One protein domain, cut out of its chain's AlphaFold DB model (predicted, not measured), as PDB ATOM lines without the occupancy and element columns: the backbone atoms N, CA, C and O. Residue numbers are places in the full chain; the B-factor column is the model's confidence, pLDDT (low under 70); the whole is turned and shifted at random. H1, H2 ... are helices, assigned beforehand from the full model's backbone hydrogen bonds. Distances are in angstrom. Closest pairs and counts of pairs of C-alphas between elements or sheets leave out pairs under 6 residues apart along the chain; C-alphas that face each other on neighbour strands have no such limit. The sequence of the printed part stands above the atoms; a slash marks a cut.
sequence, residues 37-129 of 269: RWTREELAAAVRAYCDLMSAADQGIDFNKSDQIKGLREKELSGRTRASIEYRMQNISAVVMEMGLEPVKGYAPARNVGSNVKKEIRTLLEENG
ATOM      1  N   ARG A  37     199.810 230.072 215.458       83.19
ATOM      2  CA  ARG A  37     200.083 229.929 214.030       83.19
ATOM      3  C   ARG A  37     201.264 230.792 213.591       83.19
ATOM      4  O   ARG A  37     201.241 232.002 213.748       83.19
ATOM      5  N   TRP A  38     202.297 230.168 213.027       90.88
ATOM      6  CA  TRP A  38     203.450 230.873 212.451       90.88
ATOM      7  C   TRP A  38     203.084 231.542 211.128       90.88
ATOM      8  O   TRP A  38     202.540 230.876 210.241       90.88
ATOM      9  N   THR A  39     203.433 232.820 210.975       93.31
ATOM     10  CA  THR A  39     203.334 233.505 209.682       93.31
ATOM     11  C   THR A  39     204.512 233.136 208.776       93.31
ATOM     12  O   THR A  39     205.521 232.571 209.218       93.31
ATOM     13  N   ARG A  40     204.395 233.451 207.480       93.69
ATOM     14  CA  ARG A  40     205.492 233.252 206.524       93.69
ATOM     15  C   ARG A  40     206.685 234.143 206.871       93.69
ATOM     16  O   ARG A  40     207.819 233.705 206.729       93.69
ATOM     17  N   GLU A  41     206.443 235.355 207.356       94.56
ATOM     18  CA  GLU A  41     207.466 236.335 207.736       94.56
ATOM     19  C   GLU A  41     208.274 235.850 208.940       94.56
ATOM     20  O   GLU A  41     209.504 235.877 208.903       94.56
ATOM     21  N   GLU A  42     207.597 235.338 209.971       95.56
ATOM     22  CA  GLU A  42     208.255 234.739 211.135       95.56
ATOM     23  C   GLU A  42     209.072 233.507 210.731       95.56
ATOM     24  O   GLU A  42     210.210 233.323 211.169       95.56
ATOM     25  N   LEU A  43     208.511 232.661 209.862       96.38
ATOM     26  CA  LEU A  43     209.218 231.497 209.342       96.38
ATOM     27  C   LEU A  43     210.455 231.909 208.535       96.38
ATOM     28  O   LEU A  43     211.520 231.324 208.712       96.38
ATOM     29  N   ALA A  44     210.332 232.938 207.697       96.62
ATOM     30  CA  ALA A  44     211.429 233.487 206.915       96.62
ATOM     31  C   ALA A  44     212.525 234.089 207.804       96.62
ATOM     32  O   ALA A  44     213.700 233.886 207.514       96.62
ATOM     33  N   ALA A  45     212.171 234.766 208.901       96.69
ATOM     34  CA  ALA A  45     213.138 235.265 209.880       96.69
ATOM     35  C   ALA A  45     213.912 234.122 210.554       96.69
ATOM     36  O   ALA A  45     215.138 234.169 210.647       96.69
ATOM     37  N   ALA A  46     213.215 233.053 210.956       97.06
ATOM     38  CA  ALA A  46     213.867 231.869 211.513       97.06
ATOM     39  C   ALA A  46     214.797 231.184 210.495       97.06
ATOM     40  O   ALA A  46     215.900 230.783 210.858       97.06
ATOM     41  N   VAL A  47     214.383 231.076 209.227       97.94
ATOM     42  CA  VAL A  47     215.213 230.497 208.157       97.94
ATOM     43  C   VAL A  47     216.438 231.360 207.863       97.94
ATOM     44  O   VAL A  47     217.531 230.811 207.823       97.94
ATOM     45  N   ARG A  48     216.296 232.689 207.733       96.44
ATOM     46  CA  ARG A  48     217.435 233.608 207.543       96.44
ATOM     47  C   ARG A  48     218.477 233.439 208.642       96.44
ATOM     48  O   ARG A  48     219.638 233.180 208.348       96.44
ATOM     49  N   ALA A  49     218.039 233.475 209.897       95.81
ATOM     50  CA  ALA A  49     218.937 233.289 211.028       95.81
ATOM     51  C   ALA A  49     219.591 231.904 211.035       95.81
ATOM     52  O   ALA A  49     220.761 231.776 211.376       95.81
ATOM     53  N   TYR A  50     218.871 230.854 210.632       97.19
ATOM     54  CA  TYR A  50     219.470 229.531 210.478       97.19
ATOM     55  C   TYR A  50     220.537 229.508 209.368       97.19
ATOM     56  O   TYR A  50     221.595 228.914 209.566       97.19
ATOM     57  N   CYS A  51     220.304 230.172 208.232       95.94
ATOM     58  CA  CYS A  51     221.295 230.313 207.161       95.94
ATOM     59  C   CYS A  51     222.545 231.073 207.631       95.94
ATOM     60  O   CYS A  51     223.659 230.649 207.324       95.94
ATOM     61  N   ASP A  52     222.381 232.133 208.428       94.06
ATOM     62  CA  ASP A  52     223.506 232.860 209.029       94.06
ATOM     63  C   ASP A  52     224.344 231.938 209.927       94.06
ATOM     64  O   ASP A  52     225.574 231.963 209.882       94.06
ATOM     65  N   LEU A  53     223.690 231.060 210.697       94.19
ATOM     66  CA  LEU A  53     224.374 230.056 211.514       94.19
ATOM     67  C   LEU A  53     225.094 228.997 210.677       94.19
ATOM     68  O   LEU A  53     226.184 228.576 211.053       94.19
ATOM     69  N   MET A  54     224.514 228.570 209.551       93.56
ATOM     70  CA  MET A  54     225.200 227.678 208.612       93.56
ATOM     71  C   MET A  54     226.458 228.344 208.048       93.56
ATOM     72  O   MET A  54     227.513 227.716 208.014       93.56
ATOM     73  N   SER A  55     226.371 229.622 207.664       92.31
ATOM     74  CA  SER A  55     227.516 230.381 207.150       92.31
ATOM     75  C   SER A  55     228.601 230.585 208.212       92.31
ATOM     76  O   SER A  55     229.781 230.390 207.929       92.31
ATOM     77  N   ALA A  56     228.215 230.907 209.451       91.69
ATOM     78  CA  ALA A  56     229.143 231.018 210.572       91.69
ATOM     79  C   ALA A  56     229.843 229.680 210.864       91.69
ATOM     80  O   ALA A  56     231.061 229.651 211.026       91.69
ATOM     81  N   ALA A  57     229.095 228.571 210.872       90.12
ATOM     82  CA  ALA A  57     229.648 227.238 211.088       90.12
ATOM     83  C   ALA A  57     230.649 226.832 209.992       90.12
ATOM     84  O   ALA A  57     231.704 226.291 210.315       90.12
ATOM     85  N   ASP A  58     230.356 227.134 208.722       87.38
ATOM     86  CA  ASP A  58     231.261 226.883 207.588       87.38
ATOM     87  C   ASP A  58     232.569 227.690 207.698       87.38
ATOM     88  O   ASP A  58     233.652 227.199 207.388       87.38
ATOM     89  N   GLN A  59     232.491 228.905 208.249       91.50
ATOM     90  CA  GLN A  59     233.652 229.754 208.544       91.50
ATOM     91  C   GLN A  59     234.386 229.370 209.843       91.50
ATOM     92  O   GLN A  59     235.372 230.015 210.202       91.50
ATOM     93  N   GLY A  60     233.920 228.349 210.570       89.75
ATOM     94  CA  GLY A  60     234.481 227.951 211.864       89.75
ATOM     95  C   GLY A  60     234.241 228.966 212.989       89.75
ATOM     96  O   GLY A  60     234.982 228.977 213.970       89.75
ATOM     97  N   ILE A  61     233.235 229.834 212.852       89.62
ATOM     98  CA  ILE A  61     232.851 230.820 213.863       89.62
ATOM     99  C   ILE A  61     231.891 230.163 214.858       89.62
ATOM    100  O   ILE A  61     230.782 229.752 214.505       89.62
ATOM    101  N   ASP A  62     232.300 230.113 216.125       86.06
ATOM    102  CA  ASP A  62     231.437 229.663 217.214       86.06
ATOM    103  C   ASP A  62     230.299 230.659 217.478       86.06
ATOM    104  O   ASP A  62     230.469 231.879 217.426       86.06
ATOM    105  N   PHE A  63     229.126 230.138 217.832       86.00
ATOM    106  CA  PHE A  63     227.951 230.943 218.153       86.00
ATOM    107  C   PHE A  63     227.281 230.470 219.442       86.00
ATOM    108  O   PHE A  63     227.206 229.280 219.752       86.00
ATOM    109  N   ASN A  64     226.720 231.422 220.188       88.12
ATOM    110  CA  ASN A  64     225.917 231.130 221.367       88.12
ATOM    111  C   ASN A  64     224.431 231.046 220.997       88.12
ATOM    112  O   ASN A  64     223.794 232.039 220.641       88.12
ATOM    113  N   LYS A  65     223.854 229.851 221.143       86.25
ATOM    114  CA  LYS A  65     222.432 229.577 220.887       86.25
ATOM    115  C   LYS A  65     221.486 230.515 221.645       86.25
ATOM    116  O   LYS A  65     220.450 230.914 221.117       86.25
ATOM    117  N   SER A  66     221.819 230.853 222.889       85.94
ATOM    118  CA  SER A  66     220.989 231.718 223.725       85.94
ATOM    119  C   SER A  66     220.959 233.156 223.228       85.94
ATOM    120  O   SER A  66     219.879 233.744 223.207       85.94
ATOM    121  N   ASP A  67     222.103 233.687 222.803       87.19
ATOM    122  CA  ASP A  67     222.206 235.063 222.309       87.19
ATOM    123  C   ASP A  67     221.501 235.221 220.960       87.19
ATOM    124  O   ASP A  67     220.808 236.208 220.728       87.19
ATOM    125  N   GLN A  68     221.571 234.193 220.114       88.06
ATOM    126  CA  GLN A  68     220.865 234.138 218.832       88.06
ATOM    127  C   GLN A  68     219.343 234.168 219.009       88.06
ATOM    128  O   GLN A  68     218.653 235.012 218.434       88.06
ATOM    129  N   ILE A  69     218.801 233.297 219.871       91.38
ATOM    130  CA  ILE A  69     217.360 233.296 220.157       91.38
ATOM    131  C   ILE A  69     216.935 234.616 220.814       91.38
ATOM    132  O   ILE A  69     215.853 235.124 220.522       91.38
ATOM    133  N   LYS A  70     217.771 235.184 221.693       91.88
ATOM    134  CA  LYS A  70     217.508 236.489 222.308       91.88
ATOM    135  C   LYS A  70     217.400 237.586 221.243       91.88
ATOM    136  O   LYS A  70     216.383 238.273 221.210       91.88
ATOM    137  N   GLY A  71     218.372 237.680 220.335       91.25
ATOM    138  CA  GLY A  71     218.375 238.669 219.255       91.25
ATOM    139  C   GLY A  71     217.168 238.548 218.318       91.25
ATOM    140  O   GLY A  71     216.589 239.564 217.937       91.25
ATOM    141  N   LEU A  72     216.726 237.325 218.005       92.75
ATOM    142  CA  LEU A  72     215.510 237.111 217.210       92.75
ATOM    143  C   LEU A  72     214.253 237.617 217.915       92.75
ATOM    144  O   LEU A  72     213.401 238.233 217.282       92.75
ATOM    145  N   ARG A  73     214.136 237.388 219.226       94.75
ATOM    146  CA  ARG A  73     212.986 237.851 220.018       94.75
ATOM    147  C   ARG A  73     212.967 239.362 220.208       94.75
ATOM    148  O   ARG A  73     211.897 239.943 220.304       94.75
ATOM    149  N   GLU A  74     214.125 240.004 220.265       91.81
ATOM    150  CA  GLU A  74     214.206 241.467 220.358       91.81
ATOM    151  C   GLU A  74     213.826 242.160 219.043       91.81
ATOM    152  O   GLU A  74     213.507 243.347 219.047       91.81
ATOM    153  N   LYS A  75     213.844 241.423 217.925       89.50
ATOM    154  CA  LYS A  75     213.580 241.944 216.585       89.50
ATOM    155  C   LYS A  75     212.329 241.305 215.980       89.50
ATOM    156  O   LYS A  75     211.213 241.746 216.224       89.50
ATOM    157  N   GLU A  76     212.521 240.263 215.182       91.12
ATOM    158  CA  GLU A  76     211.529 239.753 214.233       91.12
ATOM    159  C   GLU A  76     210.548 238.741 214.845       91.12
ATOM    160  O   GLU A  76     209.489 238.504 214.276       91.12
ATOM    161  N   LEU A  77     210.876 238.149 216.001       92.94
ATOM    162  CA  LEU A  77     210.117 237.070 216.650       92.94
ATOM    163  C   LEU A  77     209.696 237.425 218.089       92.94
ATOM    164  O   LEU A  77     209.690 236.565 218.975       92.94
ATOM    165  N   SER A  78     209.354 238.691 218.347       90.19
ATOM    166  CA  SER A  78     208.996 239.196 219.685       90.19
ATOM    167  C   SER A  78     207.775 238.517 220.310       90.19
ATOM    168  O   SER A  78     207.736 238.314 221.524       90.19
ATOM    169  N   GLY A  79     206.828 238.068 219.482       88.31
ATOM    170  CA  GLY A  79     205.659 237.296 219.909       88.31
ATOM    171  C   GLY A  79     205.938 235.820 220.224       88.31
ATOM    172  O   GLY A  79     205.049 235.126 220.717       88.31
ATOM    173  N   ARG A  80     207.151 235.309 219.959       92.25
ATOM    174  CA  ARG A  80     207.478 233.881 220.102       92.25
ATOM    175  C   ARG A  80     208.258 233.584 221.378       92.25
ATOM    176  O   ARG A  80     209.141 234.326 221.821       92.25
ATOM    177  N   THR A  81     207.954 232.430 221.968       93.06
ATOM    178  CA  THR A  81     208.713 231.898 223.102       93.06
ATOM    179  C   THR A  81     210.043 231.321 222.628       93.06
ATOM    180  O   THR A  81     210.175 230.852 221.495       93.06
ATOM    181  N   ARG A  82     211.035 231.290 223.525       93.38
ATOM    182  CA  ARG A  82     212.330 230.646 223.264       93.38
ATOM    183  C   ARG A  82     212.165 229.201 222.782       93.38
ATOM    184  O   ARG A  82     212.766 228.831 221.780       93.38
ATOM    185  N   ALA A  83     211.323 228.422 223.460       92.06
ATOM    186  CA  ALA A  83     211.062 227.027 223.106       92.06
ATOM    187  C   ALA A  83     210.437 226.887 221.707       92.06
ATOM    188  O   ALA A  83     210.844 226.018 220.939       92.06
ATOM    189  N   SER A  84     209.506 227.776 221.338       93.62
ATOM    190  CA  SER A  84     208.892 227.784 220.003       93.62
ATOM    191  C   SER A  84     209.917 228.070 218.901       93.62
ATOM    192  O   SER A  84     209.897 227.416 217.860       93.62
ATOM    193  N   ILE A  85     210.818 229.035 219.112       95.31
ATOM    194  CA  ILE A  85     211.884 229.363 218.149       95.31
ATOM    195  C   ILE A  85     212.867 228.199 218.035       95.31
ATOM    196  O   ILE A  85     213.218 227.791 216.934       95.31
ATOM    197  N   GLU A  86     213.274 227.620 219.160       95.19
ATOM    198  CA  GLU A  86     214.196 226.489 219.171       95.19
ATOM    199  C   GLU A  86     213.624 225.276 218.432       95.19
ATOM    200  O   GLU A  86     214.301 224.702 217.582       95.19
ATOM    201  N   TYR A  87     212.358 224.930 218.677       94.94
ATOM    202  CA  TYR A  87     211.682 223.869 217.932       94.94
ATOM    203  C   TYR A  87     211.568 224.198 216.437       94.94
ATOM    204  O   TYR A  87     211.705 223.321 215.584       94.94
ATOM    205  N   ARG A  88     211.383 225.477 216.083       96.31
ATOM    206  CA  ARG A  88     211.400 225.896 214.680       96.31
ATOM    207  C   ARG A  88     212.759 225.656 214.027       96.31
ATOM    208  O   ARG A  88     212.787 225.147 212.911       96.31
ATOM    209  N   MET A  89     213.854 225.956 214.720       96.75
ATOM    210  CA  MET A  89     215.202 225.655 214.233       96.75
ATOM    211  C   MET A  89     215.407 224.146 214.042       96.75
ATOM    212  O   MET A  89     215.945 223.741 213.022       96.75
ATOM    213  N   GLN A  90     214.884 223.303 214.941       97.50
ATOM    214  CA  GLN A  90     214.905 221.838 214.776       97.50
ATOM    215  C   GLN A  90     214.107 221.366 213.547       97.50
ATOM    216  O   GLN A  90     214.528 220.442 212.844       97.50
ATOM    217  N   ASN A  91     212.968 222.005 213.247       98.06
ATOM    218  CA  ASN A  91     212.219 221.739 212.015       98.06
ATOM    219  C   ASN A  91     213.044 222.102 210.771       98.06
ATOM    220  O   ASN A  91     213.007 221.365 209.788       98.06
ATOM    221  N   ILE A  92     213.790 223.214 210.811       98.00
ATOM    222  CA  ILE A  92     214.695 223.614 209.725       98.00
ATOM    223  C   ILE A  92     215.831 222.594 209.585       98.00
ATOM    224  O   ILE A  92     216.069 222.118 208.480       98.00
ATOM    225  N   SER A  93     216.445 222.158 210.689       98.00
ATOM    226  CA  SER A  93     217.460 221.095 210.705       98.00
ATOM    227  C   SER A  93     216.982 219.793 210.061       98.00
ATOM    228  O   SER A  93     217.738 219.168 209.322       98.00
ATOM    229  N   ALA A  94     215.723 219.400 210.278       97.00
ATOM    230  CA  ALA A  94     215.142 218.238 209.607       97.00
ATOM    231  C   ALA A  94     215.060 218.418 208.084       97.00
ATOM    232  O   ALA A  94     215.403 217.502 207.342       97.00
ATOM    233  N   VAL A  95     214.665 219.601 207.606       96.38
ATOM    234  CA  VAL A  95     214.603 219.887 206.163       96.38
ATOM    235  C   VAL A  95     216.002 219.992 205.546       96.38
ATOM    236  O   VAL A  95     216.211 219.489 204.449       96.38
ATOM    237  N   VAL A  96     216.969 220.581 206.252       95.81
ATOM    238  CA  VAL A  96     218.381 220.658 205.834       95.81
ATOM    239  C   VAL A  96     218.981 219.257 205.683       95.81
ATOM    240  O   VAL A  96     219.579 218.956 204.652       95.81
ATOM    241  N   MET A  97     218.712 218.357 206.633       92.94
ATOM    242  CA  MET A  97     219.106 216.949 206.530       92.94
ATOM    243  C   MET A  97     218.435 216.242 205.338       92.94
ATOM    244  O   MET A  97     219.097 215.521 204.595       92.94
ATOM    245  N   GLU A  98     217.144 216.486 205.085       90.81
ATOM    246  CA  GLU A  98     216.448 215.988 203.883       90.81
ATOM    247  C   GLU A  98     216.988 216.582 202.570       90.81
ATOM    248  O   GLU A  98     216.768 216.026 201.493       90.81
ATOM    249  N   MET A  99     217.656 217.733 202.631       89.94
ATOM    250  CA  MET A  99     218.369 218.346 201.509       89.94
ATOM    251  C   MET A  99     219.782 217.773 201.325       89.94
ATOM    252  O   MET A  99     220.494 218.223 200.430       89.94
ATOM    253  N   GLY A 100     220.178 216.780 202.129       88.56
ATOM    254  CA  GLY A 100     221.500 216.157 202.081       88.56
ATOM    255  C   GLY A 100     222.604 217.010 202.705       88.56
ATOM    256  O   GLY A 100     223.769 216.770 202.423       88.56
ATOM    257  N   LEU A 101     222.248 218.013 203.511       91.44
ATOM    258  CA  LEU A 101     223.184 218.933 204.153       91.44
ATOM    259  C   LEU A 101     223.282 218.640 205.657       91.44
ATOM    260  O   LEU A 101     222.325 218.166 206.273       91.44
ATOM    261  N   GLU A 102     224.423 218.968 206.262       92.81
ATOM    262  CA  GLU A 102     224.631 218.800 207.703       92.81
ATOM    263  C   GLU A 102     223.888 219.898 208.493       92.81
ATOM    264  O   GLU A 102     224.039 221.089 208.192       92.81
ATOM    265  N   PRO A 103     223.076 219.551 209.509       95.06
ATOM    266  CA  PRO A 103     222.444 220.544 210.366       95.06
ATOM    267  C   PRO A 103     223.431 221.336 211.229       95.06
ATOM    268  O   PRO A 103     224.484 220.854 211.636       95.06
ATOM    269  N   VAL A 104     223.024 222.545 211.615       93.50
ATOM    270  CA  VAL A 104     223.772 223.384 212.552       93.50
ATOM    271  C   VAL A 104     223.856 222.689 213.916       93.50
ATOM    272  O   VAL A 104     222.839 222.345 214.529       93.50
ATOM    273  N   LYS A 105     225.081 222.522 214.432       91.12
ATOM    274  CA  LYS A 105     225.338 221.904 215.740       91.12
ATOM    275  C   LYS A 105     224.535 222.604 216.844       91.12
ATOM    276  O   LYS A 105     224.544 223.825 216.968       91.12
ATOM    277  N   GLY A 106     223.847 221.820 217.675       89.31
ATOM    278  CA  GLY A 106     222.990 222.328 218.757       89.31
ATOM    279  C   GLY A 106     221.503 222.452 218.402       89.31
ATOM    280  O   GLY A 106     220.688 222.692 219.302       89.31
ATOM    281  N   TYR A 107     221.132 222.219 217.140       93.38
ATOM    282  CA  TYR A 107     219.750 222.046 216.697       93.38
ATOM    283  C   TYR A 107     219.570 220.645 216.108       93.38
ATOM    284  O   TYR A 107     219.834 220.392 214.938       93.38
ATOM    285  N   ALA A 108     219.149 219.699 216.950       94.19
ATOM    286  CA  ALA A 108     218.852 218.350 216.486       94.19
ATOM    287  C   ALA A 108     217.629 218.366 215.544       94.19
ATOM    288  O   ALA A 108     216.658 219.059 215.847       94.19
ATOM    289  N   PRO A 109     217.628 217.602 214.440       97.00
ATOM    290  CA  PRO A 109     216.467 217.477 213.564       97.00
ATOM    291  C   PRO A 109     215.198 217.057 214.308       97.00
ATOM    292  O   PRO A 109     215.188 216.070 215.050       97.00
ATOM    293  N   ALA A 110     214.102 217.777 214.076       95.94
ATOM    294  CA  ALA A 110     212.795 217.382 214.581       95.94
ATOM    295  C   ALA A 110     212.347 216.056 213.944       95.94
ATOM    296  O   ALA A 110     212.484 215.847 212.740       95.94
ATOM    297  N   ARG A 111     211.753 215.166 214.749       91.06
ATOM    298  CA  ARG A 111     211.289 213.846 214.278       91.06
ATOM    299  C   ARG A 111     210.148 213.946 213.270       91.06
ATOM    300  O   ARG A 111     210.087 213.160 212.334       91.06
ATOM    301  N   ASN A 112     209.248 214.907 213.474       90.00
ATOM    302  CA  ASN A 112     208.058 215.098 212.659       90.00
ATOM    303  C   ASN A 112     207.899 216.578 212.317       90.00
ATOM    304  O   ASN A 112     207.800 217.422 213.206       90.00
ATOM    305  N   VAL A 113     207.809 216.876 211.024       91.50
ATOM    306  CA  VAL A 113     207.507 218.215 210.510       91.50
ATOM    307  C   VAL A 113     206.367 218.078 209.506       91.50
ATOM    308  O   VAL A 113     206.412 217.209 208.634       91.50
ATOM    309  N   GLY A 114     205.329 218.907 209.627       89.81
ATOM    310  CA  GLY A 114     204.183 218.869 208.714       89.81
ATOM    311  C   GLY A 114     204.595 219.137 207.261       89.81
ATOM    312  O   GLY A 114     205.463 219.969 207.008       89.81
ATOM    313  N   SER A 115     203.960 218.466 206.297       88.88
ATOM    314  CA  SER A 115     204.318 218.527 204.866       88.88
ATOM    315  C   SER A 115     204.318 219.950 204.292       88.88
ATOM    316  O   SER A 115     205.271 220.340 203.618       88.88
ATOM    317  N   ASN A 116     203.299 220.751 204.615       90.00
ATOM    318  CA  ASN A 116     203.212 222.152 204.186       90.00
ATOM    319  C   ASN A 116     204.354 222.996 204.764       90.00
ATOM    320  O   ASN A 116     204.964 223.788 204.054       90.00
ATOM    321  N   VAL A 117     204.690 222.776 206.038       92.25
ATOM    322  CA  VAL A 117     205.789 223.471 206.717       92.25
ATOM    323  C   VAL A 117     207.136 223.077 206.114       92.25
ATOM    324  O   VAL A 117     207.956 223.952 205.863       92.25
ATOM    325  N   LYS A 118     207.364 221.784 205.837       94.31
ATOM    326  CA  LYS A 118     208.585 221.317 205.158       94.31
ATOM    327  C   LYS A 118     208.758 221.987 203.798       94.31
ATOM    328  O   LYS A 118     209.852 222.440 203.478       94.31
ATOM    329  N   LYS A 119     207.678 222.053 203.008       92.56
ATOM    330  CA  LYS A 119     207.683 222.691 201.687       92.56
ATOM    331  C   LYS A 119     208.054 224.170 201.790       92.56
ATOM    332  O   LYS A 119     208.933 224.606 201.058       92.56
ATOM    333  N   GLU A 120     207.443 224.899 202.721       96.31
ATOM    334  CA  GLU A 120     207.714 226.328 202.905       96.31
ATOM    335  C   GLU A 120     209.144 226.589 203.402       96.31
ATOM    336  O   GLU A 120     209.841 227.435 202.849       96.31
ATOM    337  N   ILE A 121     209.627 225.812 204.383       97.44
ATOM    338  CA  ILE A 121     211.020 225.893 204.857       97.44
ATOM    339  C   ILE A 121     211.992 225.646 203.702       97.44
ATOM    340  O   ILE A 121     212.938 226.408 203.534       97.44
ATOM    341  N   ARG A 122     211.758 224.605 202.892       94.69
ATOM    342  CA  ARG A 122     212.595 224.302 201.725       94.69
ATOM    343  C   ARG A 122     212.624 225.470 200.740       94.69
ATOM    344  O   ARG A 122     213.699 225.835 200.286       94.69
ATOM    345  N   THR A 123     211.470 226.062 200.431       93.31
ATOM    346  CA  THR A 123     211.397 227.238 199.552       93.31
ATOM    347  C   THR A 123     212.220 228.399 200.104       93.31
ATOM    348  O   THR A 123     213.029 228.960 199.374       93.31
ATOM    349  N   LEU A 124     212.080 228.714 201.392       96.94
ATOM    350  CA  LEU A 124     212.830 229.799 202.026       96.94
ATOM    351  C   LEU A 124     214.340 229.515 202.076       96.94
ATOM    352  O   LEU A 124     215.133 230.430 201.876       96.94
ATOM    353  N   LEU A 125     214.758 228.266 202.306       96.31
ATOM    354  CA  LEU A 125     216.170 227.865 202.248       96.31
ATOM    355  C   LEU A 125     216.748 228.091 200.843       96.31
ATOM    356  O   LEU A 125     217.794 228.722 200.705       96.31
ATOM    357  N   GLU A 126     216.034 227.652 199.802       91.88
ATOM    358  CA  GLU A 126     216.434 227.861 198.404       91.88
ATOM    359  C   GLU A 126     216.499 229.357 198.036       91.88
ATOM    360  O   GLU A 126     217.439 229.778 197.363       91.88
ATOM    361  N   GLU A 127     215.545 230.173 198.501       91.88
ATOM    362  CA  GLU A 127     215.547 231.639 198.322       91.88
ATOM    363  C   GLU A 127     216.756 232.312 198.995       91.88
ATOM    364  O   GLU A 127     217.245 233.327 198.504       91.88
ATOM    365  N   ASN A 128     217.273 231.726 200.081       93.81
ATOM    366  CA  ASN A 128     218.483 232.178 200.776       93.81
ATOM    367  C   ASN A 128     219.768 231.501 200.253       93.81
ATOM    368  O   ASN A 128     220.806 231.556 200.907       93.81
ATOM    369  N   GLY A 129     219.719 230.858 199.080       88.88
ATOM    370  CA  GLY A 129     220.896 230.285 198.419       88.88
ATOM    371  C   GLY A 129     221.350 228.926 198.958       88.88
ATOM    372  O   GLY A 129     222.389 228.423 198.531       88.88
TER     373      GLY A 129
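What this domain is: This is residues 37 to 129 of the 269 residues of the protein "HNH endonuclease" of Thalassospira sp. A40-3 (UniProt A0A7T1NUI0). The longest helix, H1, lies in a bracket of three: H3 crosses it steeply, with H2 by H3's first residues and H4 across H3's later part. The printed part has 93 residues, with helices H1, H2, H3, H4 in chain order and no named strand: all helix. It is compact, radius of gyration of the C-alphas 12.1 A, spanning 33 by 29 by 24 A.

Where its parts are: Find C-alpha 40 at (205.492, 233.252, 206.524); from there H1, residues 40 to 58, runs 26.6 A. H3, residues 82 to 98, runs 24.6 A, H4, residues 115 to 127, 18.5 A to (215.547, 231.639, 198.322), and H2, residues 65 to 74, 14.5 A.

How they stand to each other: Look at Tyr 50 and Met 89, closest C-alphas 6.9 A apart: H1, with residues 46 to 50 alone, touches H3 at a steep tilt of 67 degrees. Every O i to N i+4 pair is within hydrogen-bond range in H1, H2, H3 and H4. H2 and H4 are apart.

The domain as a whole: The printed part has no cut; the H3 to H4 link is long. No printed residue is under pLDDT 70.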